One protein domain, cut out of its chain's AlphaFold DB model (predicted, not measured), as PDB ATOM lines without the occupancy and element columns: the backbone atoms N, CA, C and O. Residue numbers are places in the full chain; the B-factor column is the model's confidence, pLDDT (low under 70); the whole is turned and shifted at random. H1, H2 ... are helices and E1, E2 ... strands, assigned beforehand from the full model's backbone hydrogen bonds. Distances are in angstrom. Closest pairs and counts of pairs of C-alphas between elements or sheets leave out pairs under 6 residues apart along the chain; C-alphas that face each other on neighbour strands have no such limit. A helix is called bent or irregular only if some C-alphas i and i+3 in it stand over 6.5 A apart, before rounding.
ATOM      1  N   PRO A  11     126.779 -52.808 -33.140       81.44
ATOM      2  CA  PRO A  11     125.699 -52.087 -33.803       81.44
ATOM      3  C   PRO A  11     126.131 -51.572 -35.175       81.44
ATOM      4  O   PRO A  11     127.232 -51.044 -35.339       81.44
ATOM      5  N   THR A  12     125.254 -51.697 -36.166       78.31
ATOM      6  CA  THR A  12     125.405 -50.967 -37.422       78.31
ATOM      7  C   THR A  12     124.730 -49.602 -37.293       78.31
ATOM      8  O   THR A  12     123.727 -49.476 -36.584       78.31
ATOM      9  N   PRO A  13     125.255 -48.554 -37.956       72.25
ATOM     10  CA  PRO A  13     124.603 -47.255 -37.951       72.25
ATOM     11  C   PRO A  13     123.140 -47.385 -38.402       72.25
ATOM     12  O   PRO A  13     122.884 -48.060 -39.408       72.25
ATOM     13  N   PRO A  14     122.180 -46.759 -37.693       68.88
ATOM     14  CA  PRO A  14     120.787 -46.775 -38.108       68.88
ATOM     15  C   PRO A  14     120.673 -46.220 -39.526       68.88
ATOM     16  O   PRO A  14     121.119 -45.109 -39.817       68.88
ATOM     17  N   ALA A  15     120.055 -46.992 -40.417       69.19
ATOM     18  CA  ALA A  15     119.567 -46.435 -41.665       69.19
ATOM     19  C   ALA A  15     118.287 -45.643 -41.363       69.19
ATOM     20  O   ALA A  15     117.460 -46.090 -40.567       69.19
ATOM     21  N   GLY A  16     118.115 -44.480 -42.000       78.44
ATOM     22  CA  GLY A  16     116.868 -43.719 -41.902       78.44
ATOM     23  C   GLY A  16     115.650 -44.515 -42.402       78.44
ATOM     24  O   GLY A  16     115.824 -45.581 -43.010       78.44
ATOM     25  N   PRO A  17     114.425 -44.002 -42.176       86.88
ATOM     26  CA  PRO A  17     113.205 -44.626 -42.673       86.88
ATOM     27  C   PRO A  17     113.296 -44.953 -44.160       86.88
ATOM     28  O   PRO A  17     113.782 -44.158 -44.967       86.88
ATOM     29  N   LYS A  18     112.822 -46.144 -44.520       92.44
ATOM     30  CA  LYS A  18     112.719 -46.595 -45.906       92.44
ATOM     31  C   LYS A  18     111.276 -46.923 -46.225       92.44
ATOM     32  O   LYS A  18     110.576 -47.541 -45.427       92.44
ATOM     33  N   THR A  19     110.866 -46.572 -47.432       95.44
ATOM     34  CA  THR A  19     109.581 -47.001 -47.970       95.44
ATOM     35  C   THR A  19     109.652 -48.479 -48.351       95.44
ATOM     36  O   THR A  19     110.549 -48.902 -49.079       95.44
ATOM     37  N   VAL A  20     108.692 -49.260 -47.866       94.19
ATOM     38  CA  VAL A  20     108.502 -50.671 -48.201       94.19
ATOM     39  C   VAL A  20     108.136 -50.779 -49.679       94.19
ATOM     40  O   VAL A  20     107.144 -50.203 -50.136       94.19
ATOM     41  N   THR A  21     108.933 -51.530 -50.436       94.75
ATOM     42  CA  THR A  21     108.626 -51.848 -51.835       94.75
ATOM     43  C   THR A  21     107.630 -53.013 -51.928       94.75
ATOM     44  O   THR A  21     107.472 -53.767 -50.965       94.75
ATOM     45  N   PRO A  22     106.983 -53.251 -53.088       92.31
ATOM     46  CA  PRO A  22     106.130 -54.430 -53.274       92.31
ATOM     47  C   PRO A  22     106.847 -55.759 -52.999       92.31
ATOM     48  O   PRO A  22     106.228 -56.710 -52.531       92.31
ATOM     49  N   ARG A  23     108.157 -55.820 -53.268       88.94
ATOM     50  CA  ARG A  23     108.984 -56.991 -52.967       88.94
ATOM     51  C   ARG A  23     109.199 -57.144 -51.463       88.94
ATOM     52  O   ARG A  23     109.035 -58.243 -50.946       88.94
ATOM     53  N   ASP A  24     109.525 -56.058 -50.766       90.00
ATOM     54  CA  ASP A  24     109.745 -56.084 -49.316       90.00
ATOM     55  C   ASP A  24     108.471 -56.449 -48.558       90.00
ATOM     56  O   ASP A  24     108.533 -57.205 -47.594       90.00
ATOM     57  N   ALA A  25     107.311 -55.968 -49.019       91.38
ATOM     58  CA  ALA A  25     106.014 -56.253 -48.411       91.38
ATOM     59  C   ALA A  25     105.739 -57.761 -48.281       91.38
ATOM     60  O   ALA A  25     105.137 -58.198 -47.302       91.38
ATOM     61  N   GLN A  26     106.226 -58.570 -49.228       88.94
ATOM     62  CA  GLN A  26     106.084 -60.028 -49.176       88.94
ATOM     63  C   GLN A  26     106.946 -60.672 -48.085       88.94
ATOM     64  O   GLN A  26     106.581 -61.744 -47.602       88.94
ATOM     65  N   LEU A  27     108.046 -60.020 -47.700       89.88
ATOM     66  CA  LEU A  27     109.041 -60.503 -46.741       89.88
ATOM     67  C   LEU A  27     108.828 -59.954 -45.326       89.88
ATOM     68  O   LEU A  27     109.423 -60.461 -44.381       89.88
ATOM     69  N   ILE A  28     108.010 -58.910 -45.157       92.25
ATOM     70  CA  ILE A  28     107.683 -58.416 -43.817       92.25
ATOM     71  C   ILE A  28     106.977 -59.517 -43.041       92.25
ATOM     72  O   ILE A  28     106.049 -60.148 -43.552       92.25
ATOM     73  N   SER A  29     107.420 -59.692 -41.792       91.44
ATOM     74  CA  SER A  29     106.856 -60.647 -40.847       91.44
ATOM     75  C   SER A  29     107.005 -62.110 -41.275       91.44
ATOM     76  O   SER A  29     106.417 -62.979 -40.644       91.44
ATOM     77  N   ASP A  30     107.763 -62.403 -42.328       91.00
ATOM     78  CA  ASP A  30     107.940 -63.747 -42.858       91.00
ATOM     79  C   ASP A  30     109.129 -64.439 -42.187       91.00
ATOM     80  O   ASP A  30     110.276 -64.248 -42.591       91.00
ATOM     81  N   ALA A  31     108.842 -65.235 -41.156       89.62
ATOM     82  CA  ALA A  31     109.881 -65.805 -40.303       89.62
ATOM     83  C   ALA A  31     110.776 -66.823 -41.030       89.62
ATOM     84  O   ALA A  31     111.968 -66.888 -40.758       89.62
ATOM     85  N   VAL A  32     110.219 -67.637 -41.934       88.56
ATOM     86  CA  VAL A  32     110.942 -68.798 -42.498       88.56
ATOM     87  C   VAL A  32     110.761 -68.993 -43.998       88.56
ATOM     88  O   VAL A  32     111.528 -69.728 -44.615       88.56
ATOM     89  N   SER A  33     109.748 -68.385 -44.618       85.06
ATOM     90  CA  SER A  33     109.373 -68.755 -45.986       85.06
ATOM     91  C   SER A  33     110.070 -67.921 -47.055       85.06
ATOM     92  O   SER A  33     110.219 -68.382 -48.184       85.06
ATOM     93  N   TYR A  34     110.542 -66.719 -46.710       84.75
ATOM     94  CA  TYR A  34     111.216 -65.786 -47.620       84.75
ATOM     95  C   TYR A  34     110.459 -65.596 -48.951       84.75
ATOM     96  O   TYR A  34     111.037 -65.610 -50.044       84.75
ATOM     97  N   GLY A  35     109.136 -65.449 -48.860       84.75
ATOM     98  CA  GLY A  35     108.224 -65.285 -49.990       84.75
ATOM     99  C   GLY A  35     107.864 -66.584 -50.718       84.75
ATOM    100  O   GLY A  35     107.234 -66.531 -51.776       84.75
ATOM    101  N   LYS A  36     108.259 -67.751 -50.199       89.56
ATOM    102  CA  LYS A  36     107.909 -69.059 -50.766       89.56
ATOM    103  C   LYS A  36     106.673 -69.669 -50.102       89.56
ATOM    104  O   LYS A  36     106.288 -69.279 -49.002       89.56
ATOM    105  N   PRO A  37     106.033 -70.656 -50.751       90.62
ATOM    106  CA  PRO A  37     105.014 -71.465 -50.100       90.62
ATOM    107  C   PRO A  37     105.548 -72.126 -48.823       90.62
ATOM    108  O   PRO A  37     106.521 -72.878 -48.858       90.62
ATOM    109  N   LEU A  38     104.874 -71.835 -47.713       93.56
ATOM    110  CA  LEU A  38     105.088 -72.403 -46.384       93.56
ATOM    111  C   LEU A  38     103.954 -73.373 -46.064       93.56
ATOM    112  O   LEU A  38     102.797 -73.039 -46.318       93.56
ATOM    113  N   THR A  39     104.252 -74.508 -45.446       95.44
ATOM    114  CA  THR A  39     103.264 -75.334 -44.737       95.44
ATOM    115  C   THR A  39     103.686 -75.438 -43.279       95.44
ATOM    116  O   THR A  39     104.873 -75.545 -42.998       95.44
ATOM    117  N   VAL A  40     102.726 -75.387 -42.358       97.00
ATOM    118  CA  VAL A  40     102.960 -75.521 -40.913       97.00
ATOM    119  C   VAL A  40     102.051 -76.622 -40.387       97.00
ATOM    120  O   VAL A  40     100.899 -76.712 -40.815       97.00
ATOM    121  N   ALA A  41     102.554 -77.449 -39.476       97.19
ATOM    122  CA  ALA A  41     101.747 -78.389 -38.713       97.19
ATOM    123  C   ALA A  41     101.915 -78.105 -37.207       97.19
ATOM    124  O   ALA A  41     103.050 -78.122 -36.723       97.19
ATOM    125  N   PRO A  42     100.821 -77.865 -36.459       97.44
ATOM    126  CA  PRO A  42      99.429 -77.771 -36.924       97.44
ATOM    127  C   PRO A  42      99.160 -76.574 -37.873       97.44
ATOM    128  O   PRO A  42      99.795 -75.527 -37.721       97.44
ATOM    129  N   PRO A  43      98.249 -76.694 -38.862       96.62
ATOM    130  CA  PRO A  43      97.996 -75.638 -39.853       96.62
ATOM    131  C   PRO A  43      97.468 -74.333 -39.246       96.62
ATOM    132  O   PRO A  43      97.797 -73.250 -39.734       96.62
ATOM    133  N   GLU A  44      96.715 -74.412 -38.151       96.38
ATOM    134  CA  GLU A  44      96.228 -73.263 -37.384       96.38
ATOM    135  C   GLU A  44      97.355 -72.411 -36.778       96.38
ATOM    136  O   GLU A  44      97.125 -71.259 -36.417       96.38
ATOM    137  N   CYS A  45      98.581 -72.938 -36.700       97.56
ATOM    138  CA  CYS A  45      99.745 -72.231 -36.169       97.56
ATOM    139  C   CYS A  45     100.451 -71.349 -37.205       97.56
ATOM    140  O   CYS A  45     101.332 -70.564 -36.847       97.56
ATOM    141  N   ARG A  46     100.055 -71.426 -38.484       96.00
ATOM    142  CA  ARG A  46     100.634 -70.630 -39.575       96.00
ATOM    143  C   ARG A  46     100.699 -69.119 -39.282       96.00
ATOM    144  O   ARG A  46     101.745 -68.542 -39.586       96.00
ATOM    145  N   PRO A  47      99.681 -68.465 -38.681       96.19
ATOM    146  CA  PRO A  47      99.740 -67.030 -38.401       96.19
ATOM    147  C   PRO A  47     100.916 -66.613 -37.510       96.19
ATOM    148  O   PRO A  47     101.355 -65.475 -37.590       96.19
ATOM    149  N   LEU A  48     101.496 -67.511 -36.705       96.88
ATOM    150  CA  LEU A  48     102.665 -67.178 -35.876       96.88
ATOM    151  C   LEU A  48     103.932 -66.916 -36.699       96.88
ATOM    152  O   LEU A  48     104.788 -66.154 -36.258       96.88
ATOM    153  N   PHE A  49     104.042 -67.526 -37.883       95.75
ATOM    154  CA  PHE A  49     105.176 -67.362 -38.801       95.75
ATOM    155  C   PHE A  49     105.001 -66.183 -39.764       95.75
ATOM    156  O   PHE A  49     105.952 -65.828 -40.458       95.75
ATOM    157  N   LYS A  50     103.784 -65.628 -39.843       95.75
ATOM    158  CA  LYS A  50     103.451 -64.428 -40.617       95.75
ATOM    159  C   LYS A  50     102.314 -63.627 -39.969       95.75
ATOM    160  O   LYS A  50     101.220 -63.570 -40.532       95.75
ATOM    161  N   PRO A  51     102.550 -63.040 -38.781       96.12
ATOM    162  CA  PRO A  51     101.512 -62.357 -38.011       96.12
ATOM    163  C   PRO A  51     100.894 -61.135 -38.692       96.12
ATOM    164  O   PRO A  51      99.764 -60.775 -38.362       96.12
ATOM    165  N   VAL A  52     101.605 -60.476 -39.612       97.25
ATOM    166  CA  VAL A  52     101.096 -59.273 -40.281       97.25
ATOM    167  C   VAL A  52     101.316 -59.288 -41.790       97.25
ATOM    168  O   VAL A  52     102.216 -59.944 -42.317       97.25
ATOM    169  N   ALA A  53     100.508 -58.498 -42.491       96.00
ATOM    170  CA  ALA A  53     100.694 -58.149 -43.888       96.00
ATOM    171  C   ALA A  53     101.041 -56.659 -44.003       96.00
ATOM    172  O   ALA A  53     100.266 -55.795 -43.587       96.00
ATOM    173  N   ALA A  54     102.199 -56.352 -44.585       94.81
ATOM    174  CA  ALA A  54     102.550 -54.994 -44.991       94.81
ATOM    175  C   ALA A  54     102.121 -54.736 -46.440       94.81
ATOM    176  O   ALA A  54     101.911 -55.664 -47.223       94.81
ATOM    177  N   GLN A  55     102.032 -53.463 -46.813       93.38
ATOM    178  CA  GLN A  55     101.790 -53.038 -48.188       93.38
ATOM    179  C   GLN A  55     102.925 -52.142 -48.678       93.38
ATOM    180  O   GLN A  55     103.650 -51.533 -47.889       93.38
ATOM    181  N   ALA A  56     103.077 -52.062 -50.000       94.62
ATOM    182  CA  ALA A  56     103.974 -51.088 -50.600       94.62
ATOM    183  C   ALA A  56     103.564 -49.669 -50.178       94.62
ATOM    184  O   ALA A  56     102.374 -49.356 -50.134       94.62
ATOM    185  N   GLY A  57     104.545 -48.824 -49.868       94.62
ATOM    186  CA  GLY A  57     104.297 -47.483 -49.333       94.62
ATOM    187  C   GLY A  57     104.280 -47.398 -47.805       94.62
ATOM    188  O   GLY A  57     104.353 -46.289 -47.287       94.62
ATOM    189  N   ALA A  58     104.246 -48.526 -47.083       96.50
ATOM    190  CA  ALA A  58     104.494 -48.522 -45.643       96.50
ATOM    191  C   ALA A  58     105.916 -48.028 -45.334       96.50
ATOM    192  O   ALA A  58     106.827 -48.150 -46.155       96.50
ATOM    193  N   GLU A  59     106.119 -47.490 -44.144       95.75
ATOM    194  CA  GLU A  59     107.426 -47.084 -43.651       95.75
ATOM    195  C   GLU A  59     108.041 -48.210 -42.828       95.75
ATOM    196  O   GLU A  59     107.381 -48.831 -41.994       95.75
ATOM    197  N   LYS A  60     109.324 -48.471 -43.069       94.56
ATOM    198  CA  LYS A  60     110.144 -49.403 -42.303       94.56
ATOM    199  C   LYS A  60     111.352 -48.674 -41.740       94.56
ATOM    200  O   LYS A  60     112.080 -47.999 -42.469       94.56
ATOM    201  N   MET A  61     111.617 -48.893 -40.462       92.75
ATOM    202  CA  MET A  61     112.864 -48.510 -39.806       92.75
ATOM    203  C   MET A  61     113.447 -49.697 -39.063       92.75
ATOM    204  O   MET A  61     112.737 -50.629 -38.697       92.75
ATOM    205  N   GLY A  62     114.752 -49.672 -38.834       89.69
ATOM    206  CA  GLY A  62     115.384 -50.681 -38.011       89.69
ATOM    207  C   GLY A  62     116.863 -50.439 -37.812       89.69
ATOM    208  O   GLY A  62     117.505 -49.678 -38.537       89.69
ATOM    209  N   VAL A  63     117.386 -51.133 -36.817       88.75
ATOM    210  CA  VAL A  63     118.798 -51.192 -36.478       88.75
ATOM    211  C   VAL A  63     119.233 -52.644 -36.518       88.75
ATOM    212  O   VAL A  63     118.510 -53.539 -36.081       88.75
ATOM    213  N   GLY A  64     120.407 -52.882 -37.083       87.12
ATOM    214  CA  GLY A  64     121.053 -54.179 -37.026       87.12
ATOM    215  C   GLY A  64     122.244 -54.120 -36.090       87.12
ATOM    216  O   GLY A  64     122.776 -53.051 -35.799       87.12
ATOM    217  N   ALA A  65     122.709 -55.281 -35.672       83.88
ATOM    218  CA  ALA A  65     124.046 -55.435 -35.151       83.88
ATOM    219  C   ALA A  65     124.676 -56.679 -35.765       83.88
ATOM    220  O   ALA A  65     124.021 -57.713 -35.914       83.88
ATOM    221  N   GLY A  66     125.944 -56.551 -36.150       78.69
ATOM    222  CA  GLY A  66     126.793 -57.682 -36.498       78.69
ATOM    223  C   GLY A  66     127.128 -58.492 -35.248       78.69
ATOM    224  O   GLY A  66     127.088 -57.975 -34.135       78.69
ATOM    225  N   GLY A  67     127.464 -59.762 -35.422       69.69
ATOM    226  CA  GLY A  67     127.730 -60.685 -34.324       69.69
ATOM    227  C   GLY A  67     128.601 -61.851 -34.788       69.69
ATOM    228  O   GLY A  67     128.968 -61.902 -35.966       69.69
ATOM    229  N   PRO A  68     128.941 -62.786 -33.882       59.81
ATOM    230  CA  PRO A  68     129.932 -63.836 -34.138       59.81
ATOM    231  C   PRO A  68     129.583 -64.764 -35.313       59.81
ATOM    232  O   PRO A  68     130.479 -65.348 -35.917       59.81
ATOM    233  N   GLN A  69     128.294 -64.881 -35.652       59.19
ATOM    234  CA  GLN A  69     127.790 -65.544 -36.855       59.19
ATOM    235  C   GLN A  69     126.806 -64.603 -37.580       59.19
ATOM    236  O   GLN A  69     125.920 -64.056 -36.926       59.19
ATOM    237  N   PRO A  70     126.940 -64.367 -38.900       56.78
ATOM    238  CA  PRO A  70     125.974 -63.581 -39.670       56.78
ATOM    239  C   PRO A  70     124.790 -64.425 -40.194       56.78
ATOM    240  O   PRO A  70     125.013 -65.557 -40.631       56.78
ATOM    241  N   PRO A  71     123.567 -63.857 -40.307       56.28
ATOM    242  CA  PRO A  71     123.094 -62.594 -39.716       56.28
ATOM    243  C   PRO A  71     123.008 -62.679 -38.187       56.28
ATOM    244  O   PRO A  71     122.911 -63.768 -37.652       56.28
ATOM    245  N   ALA A  72     123.063 -61.542 -37.491       77.62
ATOM    246  CA  ALA A  72     123.337 -61.521 -36.055       77.62
ATOM    247  C   ALA A  72     122.149 -61.037 -35.205       77.62
ATOM    248  O   ALA A  72     121.565 -61.836 -34.479       77.62
ATOM    249  N   LEU A  73     121.738 -59.770 -35.277       87.38
ATOM    250  CA  LEU A  73     120.543 -59.289 -34.570       87.38
ATOM    251  C   LEU A  73     119.947 -58.096 -35.315       87.38
ATOM    252  O   LEU A  73     120.680 -57.202 -35.732       87.38
ATOM    253  N   VAL A  74     118.630 -58.066 -35.487       90.31
ATOM    254  CA  VAL A  74     117.895 -56.969 -36.119       90.31
ATOM    255  C   VAL A  74     116.707 -56.600 -35.246       90.31
ATOM    256  O   VAL A  74     115.936 -57.466 -34.850       90.31
ATOM    257  N   VAL A  75     116.538 -55.305 -34.996       93.56
ATOM    258  CA  VAL A  75     115.313 -54.730 -34.440       93.56
ATOM    259  C   VAL A  75     114.694 -53.848 -35.508       93.56
ATOM    260  O   VAL A  75     115.368 -52.965 -36.041       93.56
ATOM    261  N   SER A  76     113.432 -54.069 -35.851       94.25
ATOM    262  CA  SER A  76     112.757 -53.271 -36.869       94.25
ATOM    263  C   SER A  76     111.309 -52.975 -36.521       94.25
ATOM    264  O   SER A  76     110.690 -53.684 -35.732       94.25
ATOM    265  N   ALA A  77     110.787 -51.908 -37.115       96.19
ATOM    266  CA  ALA A  77     109.394 -51.514 -37.037       96.19
ATOM    267  C   ALA A  77     108.857 -51.219 -38.440       96.19
ATOM    268  O   ALA A  77     109.569 -50.647 -39.271       96.19
ATOM    269  N   VAL A  78     107.608 -51.602 -38.694       97.12
ATOM    270  CA  VAL A  78     106.900 -51.356 -39.954       97.12
ATOM    271  C   VAL A  78     105.506 -50.812 -39.666       97.12
ATOM    272  O   VAL A  78     104.787 -51.368 -38.833       97.12
ATOM    273  N   SER A  79     105.116 -49.744 -40.362       96.31
ATOM    274  CA  SER A  79     103.788 -49.136 -40.238       96.31
ATOM    275  C   SER A  79     103.348 -48.440 -41.539       96.31
ATOM    276  O   SER A  79     104.177 -47.803 -42.185       96.31
ATOM    277  N   PRO A  80     102.068 -48.511 -41.944       96.75
ATOM    278  CA  PRO A  80     101.032 -49.360 -41.372       96.75
ATOM    279  C   PRO A  80     101.168 -50.821 -41.826       96.75
ATOM    280  O   PRO A  80     101.651 -51.120 -42.920       96.75
ATOM    281  N   VAL A  81     100.670 -51.731 -40.996       97.44
ATOM    282  CA  VAL A  81     100.435 -53.141 -41.327       97.44
ATOM    283  C   VAL A  81      98.981 -53.523 -41.045       97.44
ATOM    284  O   VAL A  81      98.260 -52.787 -40.373       97.44
ATOM    285  N   ALA A  82      98.560 -54.680 -41.549       97.00
ATOM    286  CA  ALA A  82      97.296 -55.321 -41.202       97.00
ATOM    287  C   ALA A  82      97.549 -56.670 -40.521       97.00
ATOM    288  O   ALA A  82      98.522 -57.354 -40.839       97.00
ATOM    289  N   VAL A  83      96.645 -57.074 -39.629       96.69
ATOM    290  CA  VAL A  83      96.635 -58.405 -39.009       96.69
ATOM    291  C   VAL A  83      95.582 -59.244 -39.737       96.69
ATOM    292  O   VAL A  83      94.393 -59.026 -39.501       96.69
ATOM    293  N   PRO A  84      95.970 -60.127 -40.676       94.19
ATOM    294  CA  PRO A  84      95.003 -60.857 -41.496       94.19
ATOM    295  C   PRO A  84      94.224 -61.894 -40.684       94.19
ATOM    296  O   PRO A  84      93.020 -62.039 -40.873       94.19
ATOM    297  N   ASP A  85      94.907 -62.563 -39.753       94.19
ATOM    298  CA  ASP A  85      94.370 -63.634 -38.927       94.19
ATOM    299  C   ASP A  85      94.773 -63.412 -37.461       94.19
ATOM    300  O   ASP A  85      95.891 -62.959 -37.191       94.19
ATOM    301  N   PRO A  86      93.906 -63.741 -36.487       92.19
ATOM    302  CA  PRO A  86      94.276 -63.682 -35.081       92.19
ATOM    303  C   PRO A  86      95.390 -64.688 -34.772       92.19
ATOM    304  O   PRO A  86      95.385 -65.820 -35.259       92.19
ATOM    305  N   LEU A  87      96.328 -64.298 -33.907       94.50
ATOM    306  CA  LEU A  87      97.387 -65.210 -33.484       94.50
ATOM    307  C   LEU A  87      96.817 -66.269 -32.532       94.50
ATOM    308  O   LEU A  87      96.161 -65.913 -31.547       94.50
ATOM    309  N   PRO A  88      97.073 -67.568 -32.770       94.81
ATOM    310  CA  PRO A  88      96.645 -68.608 -31.847       94.81
ATOM    311  C   PRO A  88      97.355 -68.426 -30.503       94.81
ATOM    312  O   PRO A  88      98.557 -68.159 -30.454       94.81
ATOM    313  N   THR A  89      96.624 -68.607 -29.404       90.19
ATOM    314  CA  THR A  89      97.138 -68.442 -28.031       90.19
ATOM    315  C   THR A  89      97.452 -69.766 -27.333       90.19
ATOM    316  O   THR A  89      98.010 -69.768 -26.241       90.19
ATOM    317  N   ARG A  90      97.101 -70.902 -27.949       91.94
ATOM    318  CA  ARG A  90      97.288 -72.260 -27.412       91.94
ATOM    319  C   ARG A  90      97.456 -73.277 -28.538       91.94
ATOM    320  O   ARG A  90      97.072 -72.989 -29.667       91.94
ATOM    321  N   GLY A  91      97.981 -74.460 -28.221       93.94
ATOM    322  CA  GLY A  91      98.068 -75.590 -29.160       93.94
ATOM    323  C   GLY A  91      99.187 -75.486 -30.202       93.94
ATOM    324  O   GLY A  91      99.300 -76.353 -31.057       93.94
ATOM    325  N   CYS A  92     100.031 -74.457 -30.105       96.88
ATOM    326  CA  CYS A  92     101.143 -74.195 -31.019       96.88
ATOM    327  C   CYS A  92     102.462 -74.084 -30.252       96.88
ATOM    328  O   CYS A  92     103.250 -73.179 -30.510       96.88
ATOM    329  N   ASP A  93     102.664 -74.935 -29.247       97.50
ATOM    330  CA  ASP A  93     103.887 -74.912 -28.432       97.50
ATOM    331  C   ASP A  93     105.068 -75.520 -29.194       97.50
ATOM    332  O   ASP A  93     106.205 -75.076 -29.052       97.50
ATOM    333  N   ARG A  94     104.777 -76.498 -30.060       97.56
ATOM    334  CA  ARG A  94     105.711 -77.108 -31.005       97.56
ATOM    335  C   ARG A  94     105.055 -77.221 -32.369       97.56
ATOM    336  O   ARG A  94     103.911 -77.658 -32.474       97.56
ATOM    337  N   MET A  95     105.794 -76.839 -33.397       97.94
ATOM    338  CA  MET A  95     105.346 -76.832 -34.781       97.94
ATOM    339  C   MET A  95     106.427 -77.439 -35.667       97.94
ATOM    340  O   MET A  95     107.619 -77.281 -35.398       97.94
ATOM    341  N   THR A  96     106.024 -78.086 -36.751       97.44
ATOM    342  CA  THR A  96     106.913 -78.369 -37.883       97.44
ATOM    343  C   THR A  96     106.554 -77.448 -39.033       97.44
ATOM    344  O   THR A  96     105.399 -77.027 -39.168       97.44
ATOM    345  N   PHE A  97     107.534 -77.117 -39.862       95.69
ATOM    346  CA  PHE A  97     107.292 -76.348 -41.069       95.69
ATOM    347  C   PHE A  97     108.057 -76.923 -42.252       95.69
ATOM    348  O   PHE A  97     109.145 -77.480 -42.098       95.69
ATOM    349  N   THR A  98     107.480 -76.755 -43.437       94.06
ATOM    350  CA  THR A  98     108.133 -77.070 -44.704       94.06
ATOM    351  C   THR A  98     108.067 -75.881 -45.645       94.06
ATOM    352  O   THR A  98     107.044 -75.183 -45.714       94.06
ATOM    353  N   VAL A  99     109.161 -75.627 -46.364       89.56
ATOM    354  CA  VAL A  99     109.272 -74.477 -47.272       89.56
ATOM    355  C   VAL A  99     109.669 -74.944 -48.661       89.56
ATOM    356  O   VAL A  99     110.681 -75.608 -48.863       89.56
ATOM    357  N   ALA A 100     108.896 -74.544 -49.666       87.75
ATOM    358  CA  ALA A 100     109.206 -74.901 -51.042       87.75
ATOM    359  C   ALA A 100     110.459 -74.156 -51.554       87.75
ATOM    360  O   ALA A 100     110.384 -72.992 -51.957       87.75
ATOM    361  N   GLY A 101     111.602 -74.849 -51.590       75.56
ATOM    362  CA  GLY A 101     112.819 -74.408 -52.286       75.56
ATOM    363  C   GLY A 101     113.507 -73.171 -51.696       75.56
ATOM    364  O   GLY A 101     114.107 -72.407 -52.455       75.56
ATOM    365  N   ALA A 102     113.392 -72.942 -50.383       67.88
ATOM    366  CA  ALA A 102     114.124 -71.891 -49.666       67.88
ATOM    367  C   ALA A 102     114.870 -72.448 -48.440       67.88
ATOM    368  O   ALA A 102     115.858 -73.154 -48.624       67.88
ATOM    369  N   VAL A 103     114.443 -72.105 -47.218       68.62
ATOM    370  CA  VAL A 103     115.044 -72.619 -45.975       68.62
ATOM    371  C   VAL A 103     114.799 -74.123 -45.887       68.62
ATOM    372  O   VAL A 103     113.715 -74.562 -46.281       68.62
ATOM    373  N   PRO A 104     115.761 -74.909 -45.372       79.62
ATOM    374  CA  PRO A 104     115.510 -76.300 -45.036       79.62
ATOM    375  C   PRO A 104     114.303 -76.427 -44.110       79.62
ATOM    376  O   PRO A 104     114.089 -75.600 -43.222       79.62
ATOM    377  N   ASP A 105     113.524 -77.478 -44.327       91.31
ATOM    378  CA  ASP A 105     112.428 -77.841 -43.440       91.31
ATOM    379  C   ASP A 105     112.923 -77.931 -41.988       91.31
ATOM    380  O   ASP A 105     114.087 -78.249 -41.716       91.31
ATOM    381  N   GLY A 106     112.038 -77.643 -41.037       94.06
ATOM    382  CA  GLY A 106     112.459 -77.505 -39.653       94.06
ATOM    383  C   GLY A 106     111.326 -77.547 -38.646       94.06
ATOM    384  O   GLY A 106     110.188 -77.939 -38.926       94.06
ATOM    385  N   THR A 107     111.664 -77.139 -37.430       96.38
ATOM    386  CA  THR A 107     110.741 -77.072 -36.298       96.38
ATOM    387  C   THR A 107     110.726 -75.678 -35.708       96.38
ATOM    388  O   THR A 107     111.735 -74.977 -35.750       96.38
ATOM    389  N   ALA A 108     109.612 -75.299 -35.096       96.75
ATOM    390  CA  ALA A 108     109.556 -74.123 -34.253       96.75
ATOM    391  C   ALA A 108     108.960 -74.442 -32.884       96.75
ATOM    392  O   ALA A 108     108.055 -75.270 -32.758       96.75
ATOM    393  N   GLU A 109     109.450 -73.744 -31.872       96.75
ATOM    394  CA  GLU A 109     108.935 -73.768 -30.511       96.75
ATOM    395  C   GLU A 109     108.405 -72.381 -30.165       96.75
ATOM    396  O   GLU A 109     109.026 -71.363 -30.492       96.75
ATOM    397  N   ARG A 110     107.248 -72.330 -29.508       96.19
ATOM    398  CA  ARG A 110     106.746 -71.076 -28.950       96.19
ATOM    399  C   ARG A 110     107.555 -70.711 -27.717       96.19
ATOM    400  O   ARG A 110     107.755 -71.539 -26.833       96.19
ATOM    401  N   LEU A 111     107.941 -69.446 -27.640       94.94
ATOM    402  CA  LEU A 111     108.616 -68.869 -26.486       94.94
ATOM    403  C   LEU A 111     107.661 -67.979 -25.693       94.94
ATOM    404  O   LEU A 111     106.683 -67.448 -26.230       94.94
ATOM    405  N   ALA A 112     107.975 -67.777 -24.416       93.56
ATOM    406  CA  ALA A 112     107.303 -66.774 -23.606       93.56
ATOM    407  C   ALA A 112     107.652 -65.375 -24.136       93.56
ATOM    408  O   ALA A 112     108.799 -64.941 -24.077       93.56
ATOM    409  N   ALA A 113     106.659 -64.668 -24.669       93.75
ATOM    410  CA  ALA A 113     106.816 -63.291 -25.117       93.75
ATOM    411  C   ALA A 113     106.601 -62.313 -23.947       93.75
ATOM    412  O   ALA A 113     105.820 -62.616 -23.037       93.75
ATOM    413  N   PRO A 114     107.254 -61.136 -23.945       95.62
ATOM    414  CA  PRO A 114     107.049 -60.155 -22.888       95.62
ATOM    415  C   PRO A 114     105.612 -59.622 -22.924       95.62
ATOM    416  O   PRO A 114     105.002 -59.496 -23.990       95.62
ATOM    417  N   HIS A 115     105.074 -59.279 -21.755       95.88
ATOM    418  CA  HIS A 115     103.824 -58.533 -21.686       95.88
ATOM    419  C   HIS A 115     104.097 -57.058 -21.978       95.88
ATOM    420  O   HIS A 115     104.908 -56.427 -21.302       95.88
ATOM    421  N   ILE A 116     103.406 -56.512 -22.975       96.56
ATOM    422  CA  ILE A 116     103.483 -55.103 -23.351       96.56
ATOM    423  C   ILE A 116     102.046 -54.588 -23.449       96.56
ATOM    424  O   ILE A 116     101.254 -55.093 -24.245       96.56
ATOM    425  N   GLU A 117     101.699 -53.596 -22.626       94.62
ATOM    426  CA  GLU A 117     100.345 -53.032 -22.576       94.62
ATOM    427  C   GLU A 117      99.899 -52.557 -23.965       94.62
ATOM    428  O   GLU A 117     100.657 -51.867 -24.645       94.62
ATOM    429  N   GLY A 118      98.691 -52.926 -24.403       93.81
ATOM    430  CA  GLY A 118      98.147 -52.538 -25.713       93.81
ATOM    431  C   GLY A 118      98.821 -53.203 -26.922       93.81
ATOM    432  O   GLY A 118      98.608 -52.774 -28.054       93.81
ATOM    433  N   ALA A 119      99.650 -54.229 -26.709       96.88
ATOM    434  CA  ALA A 119     100.309 -54.967 -27.780       96.88
ATOM    435  C   ALA A 119      99.925 -56.450 -27.770       96.88
ATOM    436  O   ALA A 119      99.782 -57.067 -26.716       96.88
ATOM    437  N   THR A 120      99.831 -57.045 -28.960       97.44
ATOM    438  CA  THR A 120      99.859 -58.509 -29.101       97.44
ATOM    439  C   THR A 120     101.301 -58.940 -29.314       97.44
ATOM    440  O   THR A 120     101.921 -58.489 -30.275       97.44
ATOM    441  N   THR A 121     101.839 -59.790 -28.439       97.12
ATOM    442  CA  THR A 121     103.233 -60.246 -28.521       97.12
ATOM    443  C   THR A 121     103.332 -61.728 -28.858       97.12
ATOM    444  O   THR A 121     102.465 -62.528 -28.506       97.12
ATOM    445  N   ASN A 122     104.392 -62.099 -29.574       96.19
ATOM    446  CA  ASN A 122     104.696 -63.488 -29.900       96.19
ATOM    447  C   ASN A 122     106.205 -63.742 -29.842       96.19
ATOM    448  O   ASN A 122     107.002 -62.852 -30.128       96.19
ATOM    449  N   GLY A 123     106.578 -64.967 -29.475       96.19
ATOM    450  CA  GLY A 123     107.954 -65.441 -29.433       96.19
ATOM    451  C   GLY A 123     108.066 -66.785 -30.145       96.19
ATOM    452  O   GLY A 123     107.284 -67.693 -29.856       96.19
ATOM    453  N   LEU A 124     109.023 -66.922 -31.058       96.25
ATOM    454  CA  LEU A 124     109.335 -68.175 -31.746       96.25
ATOM    455  C   LEU A 124     110.833 -68.456 -31.712       96.25
ATOM    456  O   LEU A 124     111.644 -67.572 -31.984       96.25
ATOM    457  N   LYS A 125     111.174 -69.717 -31.458       95.12
ATOM    458  CA  LYS A 125     112.484 -70.306 -31.727       95.12
ATOM    459  C   LYS A 125     112.348 -71.237 -32.916       95.12
ATOM    460  O   LYS A 125     111.595 -72.200 -32.843       95.12
ATOM    461  N   VAL A 126     113.068 -70.974 -33.991       93.62
ATOM    462  CA  VAL A 126     113.074 -71.775 -35.214       93.62
ATOM    463  C   VAL A 126     114.386 -72.548 -35.276       93.62
ATOM    464  O   VAL A 126     115.456 -71.973 -35.098       93.62
ATOM    465  N   LEU A 127     114.299 -73.852 -35.526       92.00
ATOM    466  CA  LEU A 127     115.436 -74.745 -35.721       92.00
ATOM    467  C   LEU A 127     115.348 -75.365 -37.116       92.00
ATOM    468  O   LEU A 127     114.317 -75.941 -37.473       92.00
ATOM    469  N   PHE A 128     116.429 -75.270 -37.881       88.19
ATOM    470  CA  PHE A 128     116.564 -75.868 -39.211       88.19
ATOM    471  C   PHE A 128     118.015 -76.284 -39.466       88.19
ATOM    472  O   PHE A 128     118.921 -75.926 -38.706       88.19
ATOM    473  N   ASP A 129     118.243 -77.034 -40.547       81.75
ATOM    474  CA  ASP A 129     119.584 -77.430 -40.987       81.75
ATOM    475  C   ASP A 129     120.368 -76.205 -41.493       81.75
ATOM    476  O   ASP A 129     120.339 -75.836 -42.664       81.75
ATOM    477  N   GLY A 130     120.971 -75.470 -40.564       76.94
ATOM    478  CA  GLY A 130     121.607 -74.180 -40.833       76.94
ATOM    479  C   GLY A 130     121.652 -73.238 -39.633       76.94
ATOM    480  O   GLY A 130     122.382 -72.247 -39.681       76.94
ATOM    481  N   GLY A 131     120.931 -73.545 -38.549       83.38
ATOM    482  CA  GLY A 131     121.086 -72.856 -37.270       83.38
ATOM    483  C   GLY A 131     119.798 -72.718 -36.468       83.38
ATOM    484  O   GLY A 131     118.805 -73.409 -36.700       83.38
ATOM    485  N   VAL A 132     119.854 -71.807 -35.497       88.56
ATOM    486  CA  VAL A 132     118.718 -71.426 -34.660       88.56
ATOM    487  C   VAL A 132     118.427 -69.946 -34.866       88.56
ATOM    488  O   VAL A 132     119.328 -69.103 -34.811       88.56
ATOM    489  N   GLU A 133     117.157 -69.636 -35.088       91.12
ATOM    490  CA  GLU A 133     116.653 -68.272 -35.170       91.12
ATOM    491  C   GLU A 133     115.625 -68.004 -34.086       91.12
ATOM    492  O   GLU A 133     114.845 -68.876 -33.709       91.12
ATOM    493  N   TYR A 134     115.615 -66.773 -33.602       93.88
ATOM    494  CA  TYR A 134     114.683 -66.286 -32.606       93.88
ATOM    495  C   TYR A 134     113.938 -65.085 -33.170       93.88
ATOM    496  O   TYR A 134     114.552 -64.174 -33.732       93.88
ATOM    497  N   PHE A 135     112.624 -65.076 -32.977       95.50
ATOM    498  CA  PHE A 135     111.735 -63.996 -33.377       95.50
ATOM    499  C   PHE A 135     110.903 -63.587 -32.173       95.50
ATOM    500  O   PHE A 135     110.142 -64.395 -31.646       95.50
ATOM    501  N   TYR A 136     111.028 -62.333 -31.755       97.12
ATOM    502  CA  TYR A 136     110.145 -61.713 -30.776       97.12
ATOM    503  C   TYR A 136     109.437 -60.547 -31.435       97.12
ATOM    504  O   TYR A 136     110.083 -59.656 -31.981       97.12
ATOM    505  N   THR A 137     108.111 -60.550 -31.402       97.88
ATOM    506  CA  THR A 137     107.312 -59.583 -32.147       97.88
ATOM    507  C   THR A 137     106.272 -58.923 -31.261       97.88
ATOM    508  O   THR A 137     105.791 -59.518 -30.294       97.88
ATOM    509  N   ALA A 138     105.931 -57.682 -31.595       98.19
ATOM    510  CA  ALA A 138     104.836 -56.936 -30.999       98.19
ATOM    511  C   ALA A 138     104.012 -56.267 -32.101       98.19
ATOM    512  O   ALA A 138     104.558 -55.613 -32.989       98.19
ATOM    513  N   ILE A 139     102.692 -56.403 -32.026       98.12
ATOM    514  CA  ILE A 139     101.741 -55.693 -32.881       98.12
ATOM    515  C   ILE A 139     101.047 -54.646 -32.013       98.12
ATOM    516  O   ILE A 139     100.260 -55.000 -31.131       98.12
ATOM    517  N   LEU A 140     101.350 -53.371 -32.251       96.94
ATOM    518  CA  LEU A 140     100.791 -52.232 -31.518       96.94
ATOM    519  C   LEU A 140      99.525 -51.751 -32.226       96.94
ATOM    520  O   LEU A 140      99.570 -51.445 -33.423       96.94
ATOM    521  N   ASP A 141      98.407 -51.728 -31.496       91.62
ATOM    522  CA  ASP A 141      97.102 -51.235 -31.967       91.62
ATOM    523  C   ASP A 141      96.643 -51.831 -33.316       91.62
ATOM    524  O   ASP A 141      95.902 -51.212 -34.078       91.62
ATOM    525  N   GLY A 142      97.140 -53.025 -33.665       91.69
ATOM    526  CA  GLY A 142      96.880 -53.680 -34.950       91.69
ATOM    527  C   GLY A 142      97.486 -52.993 -36.184       91.69
ATOM    528  O   GLY A 142      97.180 -53.421 -37.295       91.69
ATOM    529  N   ARG A 143      98.317 -51.947 -36.027       95.44
ATOM    530  CA  ARG A 143      98.838 -51.131 -37.148       95.44
ATOM    531  C   ARG A 143     100.351 -51.024 -37.240       95.44
ATOM    532  O   ARG A 143     100.844 -50.752 -38.332       95.44
ATOM    533  N   THR A 144     101.084 -51.220 -36.149       97.06
ATOM    534  CA  THR A 144     102.552 -51.144 -36.159       97.06
ATOM    535  C   THR A 144     103.131 -52.478 -35.728       97.06
ATOM    536  O   THR A 144     102.836 -52.961 -34.637       97.06
ATOM    537  N   TYR A 145     103.954 -53.072 -36.587       97.88
ATOM    538  CA  TYR A 145     104.652 -54.323 -36.313       97.88
ATOM    539  C   TYR A 145     106.083 -54.030 -35.896       97.88
ATOM    540  O   TYR A 145     106.802 -53.363 -36.637       97.88
ATOM    541  N   VAL A 146     106.485 -54.531 -34.734       97.81
ATOM    542  CA  VAL A 146     107.849 -54.459 -34.211       97.81
ATOM    543  C   VAL A 146     108.398 -55.874 -34.127       97.81
ATOM    544  O   VAL A 146     107.713 -56.775 -33.647       97.81
ATOM    545  N   GLU A 147     109.626 -56.069 -34.581       97.06
ATOM    546  CA  GLU A 147     110.282 -57.369 -34.643       97.06
ATOM    547  C   GLU A 147     111.712 -57.267 -34.136       97.06
ATOM    548  O   GLU A 147     112.473 -56.399 -34.563       97.06
ATOM    549  N   VAL A 148     112.074 -58.200 -33.263       95.69
ATOM    550  CA  VAL A 148     113.445 -58.549 -32.923       95.69
ATOM    551  C   VAL A 148     113.720 -59.915 -33.539       95.69
ATOM    552  O   VAL A 148     113.168 -60.922 -33.096       95.69
ATOM    553  N   TRP A 149     114.567 -59.943 -34.560       92.69
ATOM    554  CA  TRP A 149     115.050 -61.158 -35.208       92.69
ATOM    555  C   TRP A 149     116.521 -61.365 -34.867       92.69
ATOM    556  O   TRP A 149     117.328 -60.440 -34.942       92.69
ATOM    557  N   CYS A 150     116.884 -62.580 -34.486       90.06
ATOM    558  CA  CYS A 150     118.247 -62.917 -34.113       90.06
ATOM    559  C   CYS A 150     118.587 -64.313 -34.625       90.06
ATOM    560  O   CYS A 150     117.808 -65.245 -34.434       90.06
ATOM    561  N   ARG A 151     119.754 -64.465 -35.251       87.56
ATOM    562  CA  ARG A 151     120.310 -65.771 -35.608       87.56
ATOM    563  C   ARG A 151     121.637 -65.922 -34.885       87.56
ATOM    564  O   ARG A 151     122.499 -65.050 -34.943       87.56
ATOM    565  N   VAL A 152     121.765 -67.013 -34.148       78.88
ATOM    566  CA  VAL A 152     122.851 -67.220 -33.188       78.88
ATOM    567  C   VAL A 152     123.219 -68.693 -33.108       78.88
ATOM    568  O   VAL A 152     122.429 -69.571 -33.456       78.88
ATOM    569  N   GLY A 153     124.428 -68.957 -32.616       74.81
ATOM    570  CA  GLY A 153     124.854 -70.306 -32.270       74.81
ATOM    571  C   GLY A 153     124.058 -70.889 -31.090       74.81
ATOM    572  O   GLY A 153     123.424 -70.144 -30.336       74.81
ATOM    573  N   PRO A 154     124.118 -72.218 -30.896       68.88
ATOM    574  CA  PRO A 154     123.310 -72.941 -29.909       68.88
ATOM    575  C   PRO A 154     123.563 -72.526 -28.450       68.88
ATOM    576  O   PRO A 154     122.672 -72.677 -27.621       68.88
ATOM    577  N   ASP A 155     124.737 -71.969 -28.140       74.62
ATOM    578  CA  ASP A 155     125.120 -71.590 -26.772       74.62
ATOM    579  C   ASP A 155     124.617 -70.193 -26.356       74.62
ATOM    580  O   ASP A 155     124.736 -69.800 -25.190       74.62
ATOM    581  N   PHE A 156     124.047 -69.418 -27.287       77.94
ATOM    582  CA  PHE A 156     123.559 -68.072 -26.995       77.94
ATOM    583  C   PHE A 156     122.295 -68.102 -26.127       77.94
ATOM    584  O   PHE A 156     121.268 -68.672 -26.496       77.94
ATOM    585  N   GLN A 157     122.347 -67.412 -24.988       78.81
ATOM    586  CA  GLN A 157     121.220 -67.274 -24.067       78.81
ATOM    587  C   GLN A 157     120.256 -66.182 -24.562       78.81
ATOM    588  O   GLN A 157     120.315 -65.036 -24.120       78.81
ATOM    589  N   ALA A 158     119.376 -66.529 -25.504       78.94
ATOM    590  CA  ALA A 158     118.441 -65.583 -26.120       78.94
ATOM    591  C   ALA A 158     117.321 -65.092 -25.179       78.94
ATOM    592  O   ALA A 158     116.867 -63.952 -25.298       78.94
ATOM    593  N   GLU A 159     116.875 -65.944 -24.255       76.31
ATOM    594  CA  GLU A 159     115.598 -65.799 -23.540       76.31
ATOM    595  C   GLU A 159     115.521 -64.789 -22.375       76.31
ATOM    596  O   GLU A 159     114.403 -64.494 -21.964       76.31
ATOM    597  N   PRO A 160     116.596 -64.132 -21.900       79.50
ATOM    598  CA  PRO A 160     116.423 -62.867 -21.175       79.50
ATOM    599  C   PRO A 160     116.623 -61.631 -22.064       79.50
ATOM    600  O   PRO A 160     116.074 -60.572 -21.781       79.50
ATOM    601  N   VAL A 161     117.402 -61.741 -23.142       87.00
ATOM    602  CA  VAL A 161     117.938 -60.567 -23.846       87.00
ATOM    603  C   VAL A 161     116.995 -60.046 -24.928       87.00
ATOM    604  O   VAL A 161     116.735 -58.846 -25.009       87.00
ATOM    605  N   LEU A 162     116.465 -60.935 -25.769       92.69
ATOM    606  CA  LEU A 162     115.617 -60.532 -26.895       92.69
ATOM    607  C   LEU A 162     114.228 -60.012 -26.464       92.69
ATOM    608  O   LEU A 162     113.780 -59.022 -27.048       92.69
ATOM    609  N   PRO A 163     113.561 -60.585 -25.435       94.56
ATOM    610  CA  PRO A 163     112.332 -60.011 -24.883       94.56
ATOM    611  C   PRO A 163     112.509 -58.587 -24.340       94.56
ATOM    612  O   PRO A 163     111.674 -57.722 -24.603       94.56
ATOM    613  N   ASP A 164     113.595 -58.324 -23.605       94.06
ATOM    614  CA  ASP A 164     113.900 -56.988 -23.071       94.06
ATOM    615  C   ASP A 164     114.118 -55.978 -24.204       94.06
ATOM    616  O   ASP A 164     113.568 -54.873 -24.187       94.06
ATOM    617  N   LEU A 165     114.845 -56.388 -25.246       93.88
ATOM    618  CA  LEU A 165     115.080 -55.549 -26.414       93.88
ATOM    619  C   LEU A 165     113.781 -55.208 -27.158       93.88
ATOM    620  O   LEU A 165     113.622 -54.067 -27.597       93.88
ATOM    621  N   LEU A 166     112.829 -56.146 -27.253       96.81
ATOM    622  CA  LEU A 166     111.503 -55.872 -27.815       96.81
ATOM    623  C   LEU A 166     110.746 -54.835 -26.972       96.81
ATOM    624  O   LEU A 166     110.202 -53.879 -27.525       96.81
ATOM    625  N   THR A 167     110.743 -54.981 -25.645       96.62
ATOM    626  CA  THR A 167     110.117 -54.010 -24.732       96.62
ATOM    627  C   THR A 167     110.713 -52.613 -24.907       96.62
ATOM    628  O   THR A 167     109.971 -51.639 -25.061       96.62
ATOM    629  N   LYS A 168     112.046 -52.504 -24.958       95.06
ATOM    630  CA  LYS A 168     112.748 -51.233 -25.199       95.06
ATOM    631  C   LYS A 168     112.428 -50.642 -26.573       95.06
ATOM    632  O   LYS A 168     112.240 -49.431 -26.680       95.06
ATOM    633  N   ALA A 169     112.322 -51.477 -27.608       94.69
ATOM    634  CA  ALA A 169     111.942 -51.045 -28.954       94.69
ATOM    635  C   ALA A 169     110.545 -50.429 -28.977       94.69
ATOM    636  O   ALA A 169     110.359 -49.329 -29.497       94.69
ATOM    637  N   VAL A 170     109.571 -51.105 -28.365       96.44
ATOM    638  CA  VAL A 170     108.203 -50.587 -28.274       96.44
ATOM    639  C   VAL A 170     108.156 -49.291 -27.468       96.44
ATOM    640  O   VAL A 170     107.488 -48.346 -27.884       96.44
ATOM    641  N   ALA A 171     108.883 -49.215 -26.350       94.81
ATOM    642  CA  ALA A 171     108.953 -47.998 -25.548       94.81
ATOM    643  C   ALA A 171     109.506 -46.809 -26.350       94.81
ATOM    644  O   ALA A 171     108.954 -45.719 -26.260       94.81
ATOM    645  N   ALA A 172     110.543 -47.020 -27.166       91.44
ATOM    646  CA  ALA A 172     111.121 -45.976 -28.010       91.44
ATOM    647  C   ALA A 172     110.176 -45.505 -29.131       91.44
ATOM    648  O   ALA A 172     110.207 -44.336 -29.495       91.44
ATOM    649  N   ILE A 173     109.333 -46.391 -29.669       90.25
ATOM    650  CA  ILE A 173     108.360 -46.058 -30.730       90.25
ATOM    651  C   ILE A 173     107.168 -45.254 -30.190       90.25
ATOM    652  O   ILE A 173     106.533 -44.521 -30.941       90.25
ATOM    653  N   ARG A 174     106.831 -45.423 -28.907       88.19
ATOM    654  CA  ARG A 174     105.689 -44.756 -28.259       88.19
ATOM    655  C   ARG A 174     105.981 -43.340 -27.756       88.19
ATOM    656  O   ARG A 174     105.042 -42.679 -27.319       88.19
ATOM    657  N   GLN A 175     107.246 -42.928 -27.745       76.06
ATOM    658  CA  GLN A 175     107.666 -41.577 -27.357       76.06
ATOM    659  C   GLN A 175     107.390 -40.578 -28.477       76.06
ATOM    660  O   GLN A 175     107.014 -39.436 -28.132       76.06
TER     661      GLN A 175
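What this domain is: This is residues 11 to 175 of the 175 residues of the protein "DUF5642 domain-containing protein" of Mycobacterium sp. E740 (UniProt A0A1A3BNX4). One large antiparallel sheet of nine strands is twisted and curled like part of a barrel, and the short helix H2 sits in its hollow. The longest helix, H3, packs along the outside of the curl over E8 and E9, while the short H1 lies over E3 on the opposite face. The sheet's order is E1, E3, E4, E9, E8, E7, E6, E5, E2, and along the chain the three named helices and nine named strands come as E1, H1, E2, H2, E3 to E9, H3. The printed part has 165 residues and is of mixed class, helices and strands. It is compact, with a radius of gyration of the C-alphas of 14.8 A, and a rounded outline spanning 38 by 35 by 31 A.

Where its parts are: The sheet starts at one edge with E1, residues 15 to 19, with C-alpha 15 at (119.567, -46.435, -41.665). Beside it come E3, residues 53 to 66, which is 27.1 A long, and E4, residues 73 to 82, 24.5 A. E3 bends by 109 degrees at residue 56, and E4 bends by 78 degrees at residue 79. Next across the sheet are E9, residues 144 to 152, 26.1 A; E8, residues 131 to 140, 29.5 A; and E7, residues 119 to 128, 28.8 A. Then follow E6, residues 106 to 111, E5, residues 94 to 99, and E2, residues 38 to 41, with C-alpha 38 at (105.088, -72.403, -46.384). The helices are H1, residues 22 to 27, H2, residues 43 to 49, and H3, residues 158 to 173. H3 is 22.5 A long and ends with C-alpha 173 at (108.360, -46.058, -30.730). H2 is irregular: C-alphas 44 and 47 are 7.2 A apart. H3 is neither bent nor irregular, but only just: C-alphas 159 and 162 are 6.2 A apart.

How they stand to each other: E5, E6, E7, E8 and E9 form a meander, each strand the antiparallel neighbour of the one before. Within it, E8 and E7 stand at 168 degrees, with N 124 and O 135 at 2.8 A, within hydrogen-bond range. The hairpin of E8 and E9 has N 148 and O 136 at 2.8 A, and the hairpin of E5 and E6 has N 95 and O 108 at 2.8 A. E9 is also antiparallel to E4, with N 76 and O 147 at 2.8 A. E3 and E4 are a hairpin, with N 61 and O 77 at 2.9 A. At the edges, E1 pairs with E3 through N 60 and O 18, 2.8 A, and E2 with E5 through N 39 and O 98, 2.9 A. H3 is on the sheet at a height of 8.5 A, over E9 and E8; on the local plane it stands at 29.8 degrees to E8, only just along the strands. The closest C-alphas of H3 and E9 are those of Leu 166 and Val 148, 6.1 A apart. H2 and H3 are on opposite faces, three layers in all, with the sheet between helices. The sheet curls round H2; the closest C-alphas of H2 and E2 are those of Arg 46 and Val 40, 5.6 A apart. H1 is on the sheet over E3 at a height of 7.6 A, at 62 degrees to E3 on the local plane, only just across the strands; the C-alphas of Pro 22 and Ala 56 are its closest pair with E3, 4.8 A apart. H1 and H3 lie on opposite faces and are apart. O i to N i+4 pairs within range number 10 of 12 in H3, 0 of 2 in H1 and 0 of 3 in H2; O i to N i+3 pairs within range number 2 of 3 in H1 and 3 of 4 in H2.

The domain as a whole: The C-alphas farthest apart are those of Gly 101 and Gln 175, 41.5 A. The printed part has no cut, and Gln 175 is the chain's last residue. The link from E4 to E5, 11 residues, is the one long link. The mean pLDDT of the printed part is 90.1; residues 14 to 15, 67 to 71, 102 to 103 and 154 are under 70.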